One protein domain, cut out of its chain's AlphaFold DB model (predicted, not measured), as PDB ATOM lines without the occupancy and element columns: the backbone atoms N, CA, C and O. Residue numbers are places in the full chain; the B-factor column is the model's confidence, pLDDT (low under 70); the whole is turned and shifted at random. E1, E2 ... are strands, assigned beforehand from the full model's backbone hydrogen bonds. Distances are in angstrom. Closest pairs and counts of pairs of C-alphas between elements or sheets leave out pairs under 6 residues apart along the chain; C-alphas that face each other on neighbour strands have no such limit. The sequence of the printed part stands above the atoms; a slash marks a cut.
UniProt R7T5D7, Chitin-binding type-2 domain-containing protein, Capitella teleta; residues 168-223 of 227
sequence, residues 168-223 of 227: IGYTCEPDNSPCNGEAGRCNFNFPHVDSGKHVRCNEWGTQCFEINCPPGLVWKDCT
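AT A GLANCE: This is residues 168 to 223 of the 227 residues of the protein "Chitin-binding type-2 domain-containing protein" of Capitella teleta (UniProt R7T5D7). The domain has little regular structure: a long looped stretch, residues 168 to 188, leads into a small sheet of three antiparallel strands, with the short strand E4 after it near the ends of E1 and E2 at Pro 191 and Lys 197. The printed part has 56 residues, with no named helix and strands E1, E2, E3, E4, and the sheet's order is E1 - E2 - E3. It is all strand, with only 16 residues in named elements, and compact, with a radius of gyration of the C-alphas of 10.3 A; the spans are 31 by 20 by 17 A.

IN THESE COORDINATES: E1, residues 189 to 191, begins at C-alpha 189 (84.201, 182.334, 73.161). E2, residues 197 to 201, and E3, residues 208 to 212, are each 13.3 A long. E4, residues 218 to 220, ends at C-alpha 220 (77.600, 174.158, 70.472).

HOW THE PARTS SIT: E1, E2 and E3 form a meander, each the antiparallel neighbour of the one before. Hairpin E1 and E2 has N 190 and O 199 within hydrogen-bond range, 2.8 A; hairpin E2 and E3 has N 200 and O 209, 2.8 A. E4 pairs with no named strand; its closest C-alpha pair with E2 is Lys 197 and Trp 219, 6.2 A. E3 and E4 are apart.

THE WHOLE: The farthest C-alphas, Trp 204 and Gly 216, are 30.9 A apart. The printed part has no cut, and no link between strands is long. Residue 181 alone has pLDDT under 70.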
ATOM      1  N   ILE A 168      81.757 178.431  58.341       74.44
ATOM      2  CA  ILE A 168      80.948 178.915  59.465       74.44
ATOM      3  C   ILE A 168      81.796 178.796  60.740       74.44
ATOM      4  O   ILE A 168      81.647 177.851  61.510       74.44
ATOM      5  N   GLY A 169      82.727 179.724  60.958       87.00
ATOM      6  CA  GLY A 169      83.565 179.729  62.153       87.00
ATOM      7  C   GLY A 169      84.816 180.592  62.041       87.00
ATOM      8  O   GLY A 169      85.223 181.008  60.962       87.00
ATOM      9  N   TYR A 170      85.438 180.828  63.189       93.12
ATOM     10  CA  TYR A 170      86.639 181.640  63.329       93.12
ATOM     11  C   TYR A 170      87.888 180.777  63.564       93.12
ATOM     12  O   TYR A 170      87.788 179.621  63.974       93.12
ATOM     13  N   THR A 171      89.068 181.350  63.352       94.62
ATOM     14  CA  THR A 171      90.373 180.764  63.721       94.62
ATOM     15  C   THR A 171      91.191 181.803  64.479       94.62
ATOM     16  O   THR A 171      90.742 182.928  64.685       94.62
ATOM     17  N   CYS A 172      92.397 181.455  64.925       94.25
ATOM     18  CA  CYS A 172      93.343 182.458  65.419       94.25
ATOM     19  C   CYS A 172      94.280 183.023  64.345       94.25
ATOM     20  O   CYS A 172      95.252 183.708  64.674       94.25
ATOM     21  N   GLU A 173      93.981 182.778  63.069       92.75
ATOM     22  CA  GLU A 173      94.687 183.400  61.955       92.75
ATOM     23  C   GLU A 173      94.354 184.904  61.868       92.75
ATOM     24  O   GLU A 173      93.228 185.304  62.183       92.75
ATOM     25  N   PRO A 174      95.310 185.768  61.474       86.19
ATOM     26  CA  PRO A 174      95.130 187.224  61.523       86.19
ATOM     27  C   PRO A 174      93.930 187.764  60.734       86.19
ATOM     28  O   PRO A 174      93.396 188.816  61.073       86.19
ATOM     29  N   ASP A 175      93.526 187.071  59.677       88.00
ATOM     30  CA  ASP A 175      92.447 187.426  58.758       88.00
ATOM     31  C   ASP A 175      91.086 186.808  59.120       88.00
ATOM     32  O   ASP A 175      90.076 187.206  58.547       88.00
ATOM     33  N   ASN A 176      91.036 185.905  60.106       89.88
ATOM     34  CA  ASN A 176      89.811 185.220  60.536       89.88
ATOM     35  C   ASN A 176      89.654 185.155  62.073       89.88
ATOM     36  O   ASN A 176      88.904 184.338  62.615       89.88
ATOM     37  N   SER A 177      90.360 186.032  62.794       90.44
ATOM     38  CA  SER A 177      90.259 186.138  64.249       90.44
ATOM     39  C   SER A 177      89.040 186.958  64.682       90.44
ATOM     40  O   SER A 177      88.878 188.093  64.230       90.44
ATOM     41  N   PRO A 178      88.212 186.457  65.621       89.94
ATOM     42  CA  PRO A 178      87.098 187.218  66.178       89.94
ATOM     43  C   PRO A 178      87.558 188.175  67.285       89.94
ATOM     44  O   PRO A 178      86.753 188.921  67.841       89.94
ATOM     45  N   CYS A 179      88.840 188.139  67.659       89.94
ATOM     46  CA  CYS A 179      89.379 188.918  68.758       89.94
ATOM     47  C   CYS A 179      89.594 190.366  68.310       89.94
ATOM     48  O   CYS A 179      90.665 190.760  67.862       89.94
ATOM     49  N   ASN A 180      88.526 191.152  68.420       84.06
ATOM     50  CA  ASN A 180      88.505 192.599  68.196       84.06
ATOM     51  C   ASN A 180      88.105 193.377  69.468       84.06
ATOM     52  O   ASN A 180      87.889 194.586  69.423       84.06
ATOM     53  N   GLY A 181      87.988 192.663  70.594       69.69
ATOM     54  CA  GLY A 181      87.632 193.184  71.912       69.69
ATOM     55  C   GLY A 181      86.135 193.407  72.132       69.69
ATOM     56  O   GLY A 181      85.735 193.997  73.139       69.69
ATOM     57  N   GLU A 182      85.287 192.913  71.232       70.38
ATOM     58  CA  GLU A 182      83.860 192.770  71.486       70.38
ATOM     59  C   GLU A 182      83.558 191.398  72.100       70.38
ATOM     60  O   GLU A 182      83.994 190.353  71.612       70.38
ATOM     61  N   ALA A 183      82.790 191.391  73.191       70.75
ATOM     62  CA  ALA A 183      82.285 190.155  73.764       70.75
ATOM     63  C   ALA A 183      81.230 189.556  72.820       70.75
ATOM     64  O   ALA A 183      80.171 190.143  72.595       70.75
ATOM     65  N   GLY A 184      81.515 188.376  72.264       70.81
ATOM     66  CA  GLY A 184      80.528 187.597  71.519       70.81
ATOM     67  C   GLY A 184      79.425 187.022  72.419       70.81
ATOM     68  O   GLY A 184      79.462 187.133  73.644       70.81
ATOM     69  N   ARG A 185      78.468 186.309  71.809       78.06
ATOM     70  CA  ARG A 185      77.344 185.644  72.503       78.06
ATOM     71  C   ARG A 185      77.779 184.733  73.662       78.06
ATOM     72  O   ARG A 185      77.029 184.585  74.619       78.06
ATOM     73  N   CYS A 186      78.964 184.128  73.571       84.44
ATOM     74  CA  CYS A 186      79.483 183.164  74.542       84.44
ATOM     75  C   CYS A 186      80.645 183.726  75.380       84.44
ATOM     76  O   CYS A 186      81.582 182.995  75.693       84.44
ATOM     77  N   ASN A 187      80.610 185.021  75.712       81.56
ATOM     78  CA  ASN A 187      81.573 185.682  76.600       81.56
ATOM     79  C   ASN A 187      83.041 185.461  76.170       81.56
ATOM     80  O   ASN A 187      83.779 184.695  76.787       81.56
ATOM     81  N   PHE A 188      83.430 186.087  75.054       89.69
ATOM     82  CA  PHE A 188      84.735 185.935  74.379       89.69
ATOM     83  C   PHE A 188      85.047 184.539  73.828       89.69
ATOM     84  O   PHE A 188      86.143 184.331  73.312       89.69
ATOM     85  N   ASN A 189      84.104 183.596  73.886       91.12
ATOM     86  CA  ASN A 189      84.201 182.334  73.161       91.12
ATOM     87  C   ASN A 189      83.413 182.419  71.848       91.12
ATOM     88  O   ASN A 189      82.306 182.960  71.802       91.12
ATOM     89  N   PHE A 190      83.979 181.868  70.783       92.88
ATOM     90  CA  PHE A 190      83.452 181.949  69.428       92.88
ATOM     91  C   PHE A 190      83.512 180.572  68.758       92.88
ATOM     92  O   PHE A 190      84.407 179.780  69.066       92.88
ATOM     93  N   PRO A 191      82.559 180.258  67.860       93.44
ATOM     94  CA  PRO A 191      82.601 179.015  67.099       93.44
ATOM     95  C   PRO A 191      83.865 178.969  66.243       93.44
ATOM     96  O   PRO A 191      84.224 179.966  65.617       93.44
ATOM     97  N   HIS A 192      84.532 177.822  66.230       94.56
ATOM     98  CA  HIS A 192      85.705 177.587  65.399       94.56
ATOM     99  C   HIS A 192      85.309 176.833  64.119       94.56
ATOM    100  O   HIS A 192      84.298 176.132  64.112       94.56
ATOM    101  N   VAL A 193      86.085 176.977  63.038       94.31
ATOM    102  CA  VAL A 193      85.826 176.287  61.750       94.31
ATOM    103  C   VAL A 193      85.813 174.756  61.885       94.31
ATOM    104  O   VAL A 193      85.044 174.064  61.228       94.31
ATOM    105  N   ASP A 194      86.648 174.235  62.780       93.94
ATOM    106  CA  ASP A 194      86.594 172.870  63.313       93.94
ATOM    107  C   ASP A 194      85.676 172.835  64.544       93.94
ATOM    108  O   ASP A 194      85.984 173.459  65.563       93.94
ATOM    109  N   SER A 195      84.575 172.085  64.448       93.00
ATOM    110  CA  SER A 195      83.571 171.944  65.507       93.00
ATOM    111  C   SER A 195      84.089 171.214  66.745       93.00
ATOM    112  O   SER A 195      83.491 171.347  67.810       93.00
ATOM    113  N   GLY A 196      85.209 170.491  66.655       95.06
ATOM    114  CA  GLY A 196      85.913 169.919  67.802       95.06
ATOM    115  C   GLY A 196      86.697 170.953  68.618       95.06
ATOM    116  O   GLY A 196      87.365 170.582  69.582       95.06
ATOM    117  N   LYS A 197      86.643 172.237  68.249       96.06
ATOM    118  CA  LYS A 197      87.333 173.337  68.923       96.06
ATOM    119  C   LYS A 197      86.419 174.545  69.107       96.06
ATOM    120  O   LYS A 197      85.336 174.640  68.534       96.06
ATOM    121  N   HIS A 198      86.899 175.512  69.876       95.00
ATOM    122  CA  HIS A 198      86.360 176.863  69.908       95.00
ATOM    123  C   HIS A 198      87.489 177.888  69.996       95.00
ATOM    124  O   HIS A 198      88.582 177.591  70.481       95.00
ATOM    125  N   VAL A 199      87.224 179.111  69.544       95.50
ATOM    126  CA  VAL A 199      88.140 180.237  69.741       95.50
ATOM    127  C   VAL A 199      87.791 180.919  71.055       95.50
ATOM    128  O   VAL A 199      86.617 181.133  71.347       95.50
ATOM    129  N   ARG A 200      88.794 181.273  71.853       93.50
ATOM    130  CA  ARG A 200      88.657 182.119  73.037       93.50
ATOM    131  C   ARG A 200      89.545 183.343  72.884       93.50
ATOM    132  O   ARG A 200      90.745 183.212  72.666       93.50
ATOM    133  N   CYS A 201      88.969 184.519  73.064       92.75
ATOM    134  CA  CYS A 201      89.718 185.760  73.167       92.75
ATOM    135  C   CYS A 201      90.012 186.082  74.635       92.75
ATOM    136  O   CYS A 201      89.237 185.724  75.527       92.75
ATOM    137  N   ASN A 202      91.130 186.761  74.903       85.94
ATOM    138  CA  ASN A 202      91.289 187.431  76.194       85.94
ATOM    139  C   ASN A 202      90.307 188.611  76.305       85.94
ATOM    140  O   ASN A 202      89.726 189.049  75.312       85.94
ATOM    141  N   GLU A 203      90.140 189.138  77.516       74.50
ATOM    142  CA  GLU A 203      89.200 190.234  77.786       74.50
ATOM    143  C   GLU A 203      89.496 191.490  76.956       74.50
ATOM    144  O   GLU A 203      88.587 192.199  76.551       74.50
ATOM    145  N   TRP A 204      90.750 191.729  76.580       76.25
ATOM    146  CA  TRP A 204      91.105 192.868  75.730       76.25
ATOM    147  C   TRP A 204      90.936 192.606  74.228       76.25
ATOM    148  O   TRP A 204      91.185 193.505  73.428       76.25
ATOM    149  N   GLY A 205      90.561 191.388  73.829       75.56
ATOM    150  CA  GLY A 205      90.486 190.964  72.432       75.56
ATOM    151  C   GLY A 205      91.808 191.045  71.675       75.56
ATOM    152  O   GLY A 205      91.800 191.107  70.457       75.56
ATOM    153  N   THR A 206      92.942 191.078  72.371       81.62
ATOM    154  CA  THR A 206      94.281 191.180  71.772       81.62
ATOM    155  C   THR A 206      94.961 189.829  71.613       81.62
ATOM    156  O   THR A 206      95.906 189.703  70.838       81.62
ATOM    157  N   GLN A 207      94.510 188.819  72.357       89.00
ATOM    158  CA  GLN A 207      95.032 187.459  72.284       89.00
ATOM    159  C   GLN A 207      93.922 186.504  71.878       89.00
ATOM    160  O   GLN A 207      92.809 186.590  72.397       89.00
ATOM    161  N   CYS A 208      94.270 185.585  70.984       94.31
ATOM    162  CA  CYS A 208      93.398 184.547  70.468       94.31
ATOM    163  C   CYS A 208      93.954 183.175  70.850       94.31
ATOM    164  O   CYS A 208      95.149 182.919  70.681       94.31
ATOM    165  N   PHE A 209      93.088 182.300  71.350       95.06
ATOM    166  CA  PHE A 209      93.417 180.931  71.725       95.06
ATOM    167  C   PHE A 209      92.442 179.960  71.059       95.06
ATOM    168  O   PHE A 209      91.231 180.125  71.181       95.06
ATOM    169  N   GLU A 210      92.951 178.918  70.410       96.00
ATOM    170  CA  GLU A 210      92.133 177.787  69.964       96.00
ATOM    171  C   GLU A 210      92.112 176.722  71.057       96.00
ATOM    172  O   GLU A 210      93.153 176.203  71.464       96.00
ATOM    173  N   ILE A 211      90.920 176.403  71.549       95.88
ATOM    174  CA  ILE A 211      90.714 175.452  72.636       95.88
ATOM    175  C   ILE A 211      90.008 174.226  72.074       95.88
ATOM    176  O   ILE A 211      88.932 174.330  71.490       95.88
ATOM    177  N   ASN A 212      90.611 173.053  72.261       96.62
ATOM    178  CA  ASN A 212      89.994 171.789  71.873       96.62
ATOM    179  C   ASN A 212      88.869 171.426  72.848       96.62
ATOM    180  O   ASN A 212      89.054 171.475  74.068       96.62
ATOM    181  N   CYS A 213      87.738 170.980  72.313       95.06
ATOM    182  CA  CYS A 213      86.756 170.250  73.091       95.06
ATOM    183  C   CYS A 213      87.322 168.889  73.529       95.06
ATOM    184  O   CYS A 213      88.208 168.329  72.871       95.06
ATOM    185  N   PRO A 214      86.815 168.317  74.637       96.44
ATOM    186  CA  PRO A 214      87.116 166.939  74.994       96.44
ATOM    187  C   PRO A 214      86.812 165.966  73.840       96.44
ATOM    188  O   PRO A 214      85.894 166.220  73.054       96.44
ATOM    189  N   PRO A 215      87.533 164.834  73.736       95.00
ATOM    190  CA  PRO A 215      87.347 163.883  72.644       95.00
ATOM    191  C   PRO A 215      85.889 163.433  72.483       95.00
ATOM    192  O   PRO A 215      85.263 162.987  73.444       95.00
ATOM    193  N   GLY A 216      85.367 163.518  71.257       91.81
ATOM    194  CA  GLY A 216      83.989 163.140  70.921       91.81
ATOM    195  C   GLY A 216      82.935 164.227  71.161       91.81
ATOM    196  O   GLY A 216      81.773 164.004  70.828       91.81
ATOM    197  N   LEU A 217      83.323 165.389  71.698       94.94
ATOM    198  CA  LEU A 217      82.438 166.542  71.868       94.94
ATOM    199  C   LEU A 217      82.659 167.585  70.770       94.94
ATOM    200  O   LEU A 217      83.757 167.719  70.230       94.94
ATOM    201  N   VAL A 218      81.611 168.353  70.491       95.75
ATOM    202  CA  VAL A 218      81.605 169.484  69.565       95.75
ATOM    203  C   VAL A 218      81.161 170.759  70.275       95.75
ATOM    204  O   VAL A 218      80.326 170.727  71.180       95.75
ATOM    205  N   TRP A 219      81.704 171.901  69.870       93.25
ATOM    206  CA  TRP A 219      81.317 173.198  70.400       93.25
ATOM    207  C   TRP A 219      79.945 173.622  69.873       93.25
ATOM    208  O   TRP A 219      79.758 173.858  68.678       93.25
ATOM    209  N   LYS A 220      78.970 173.746  70.776       91.44
ATOM    210  CA  LYS A 220      77.600 174.158  70.472       91.44
ATOM    211  C   LYS A 220      76.953 174.795  71.696       91.44
ATOM    212  O   LYS A 220      77.134 174.324  72.813       91.44
ATOM    213  N   ASP A 221      76.170 175.851  71.487       88.19
ATOM    214  CA  ASP A 221      75.457 176.551  72.566       88.19
ATOM    215  C   ASP A 221      76.390 177.026  73.695       88.19
ATOM    216  O   ASP A 221      76.092 176.886  74.878       88.19
ATOM    217  N   CYS A 222      77.530 177.612  73.310       90.50
ATOM    218  CA  CYS A 222      78.534 178.168  74.223       90.50
ATOM    219  C   CYS A 222      79.240 177.143  75.130       90.50
ATOM    220  O   CYS A 222      79.816 177.529  76.147       90.50
ATOM    221  N   THR A 223      79.204 175.854  74.781       94.00
ATOM    222  CA  THR A 223      79.890 174.789  75.523       94.00
ATOM    223  C   THR A 223      80.233 173.600  74.612       94.00
ATOM    224  O   THR A 223      79.755 173.510  73.483       94.00
TER     225      THR A 223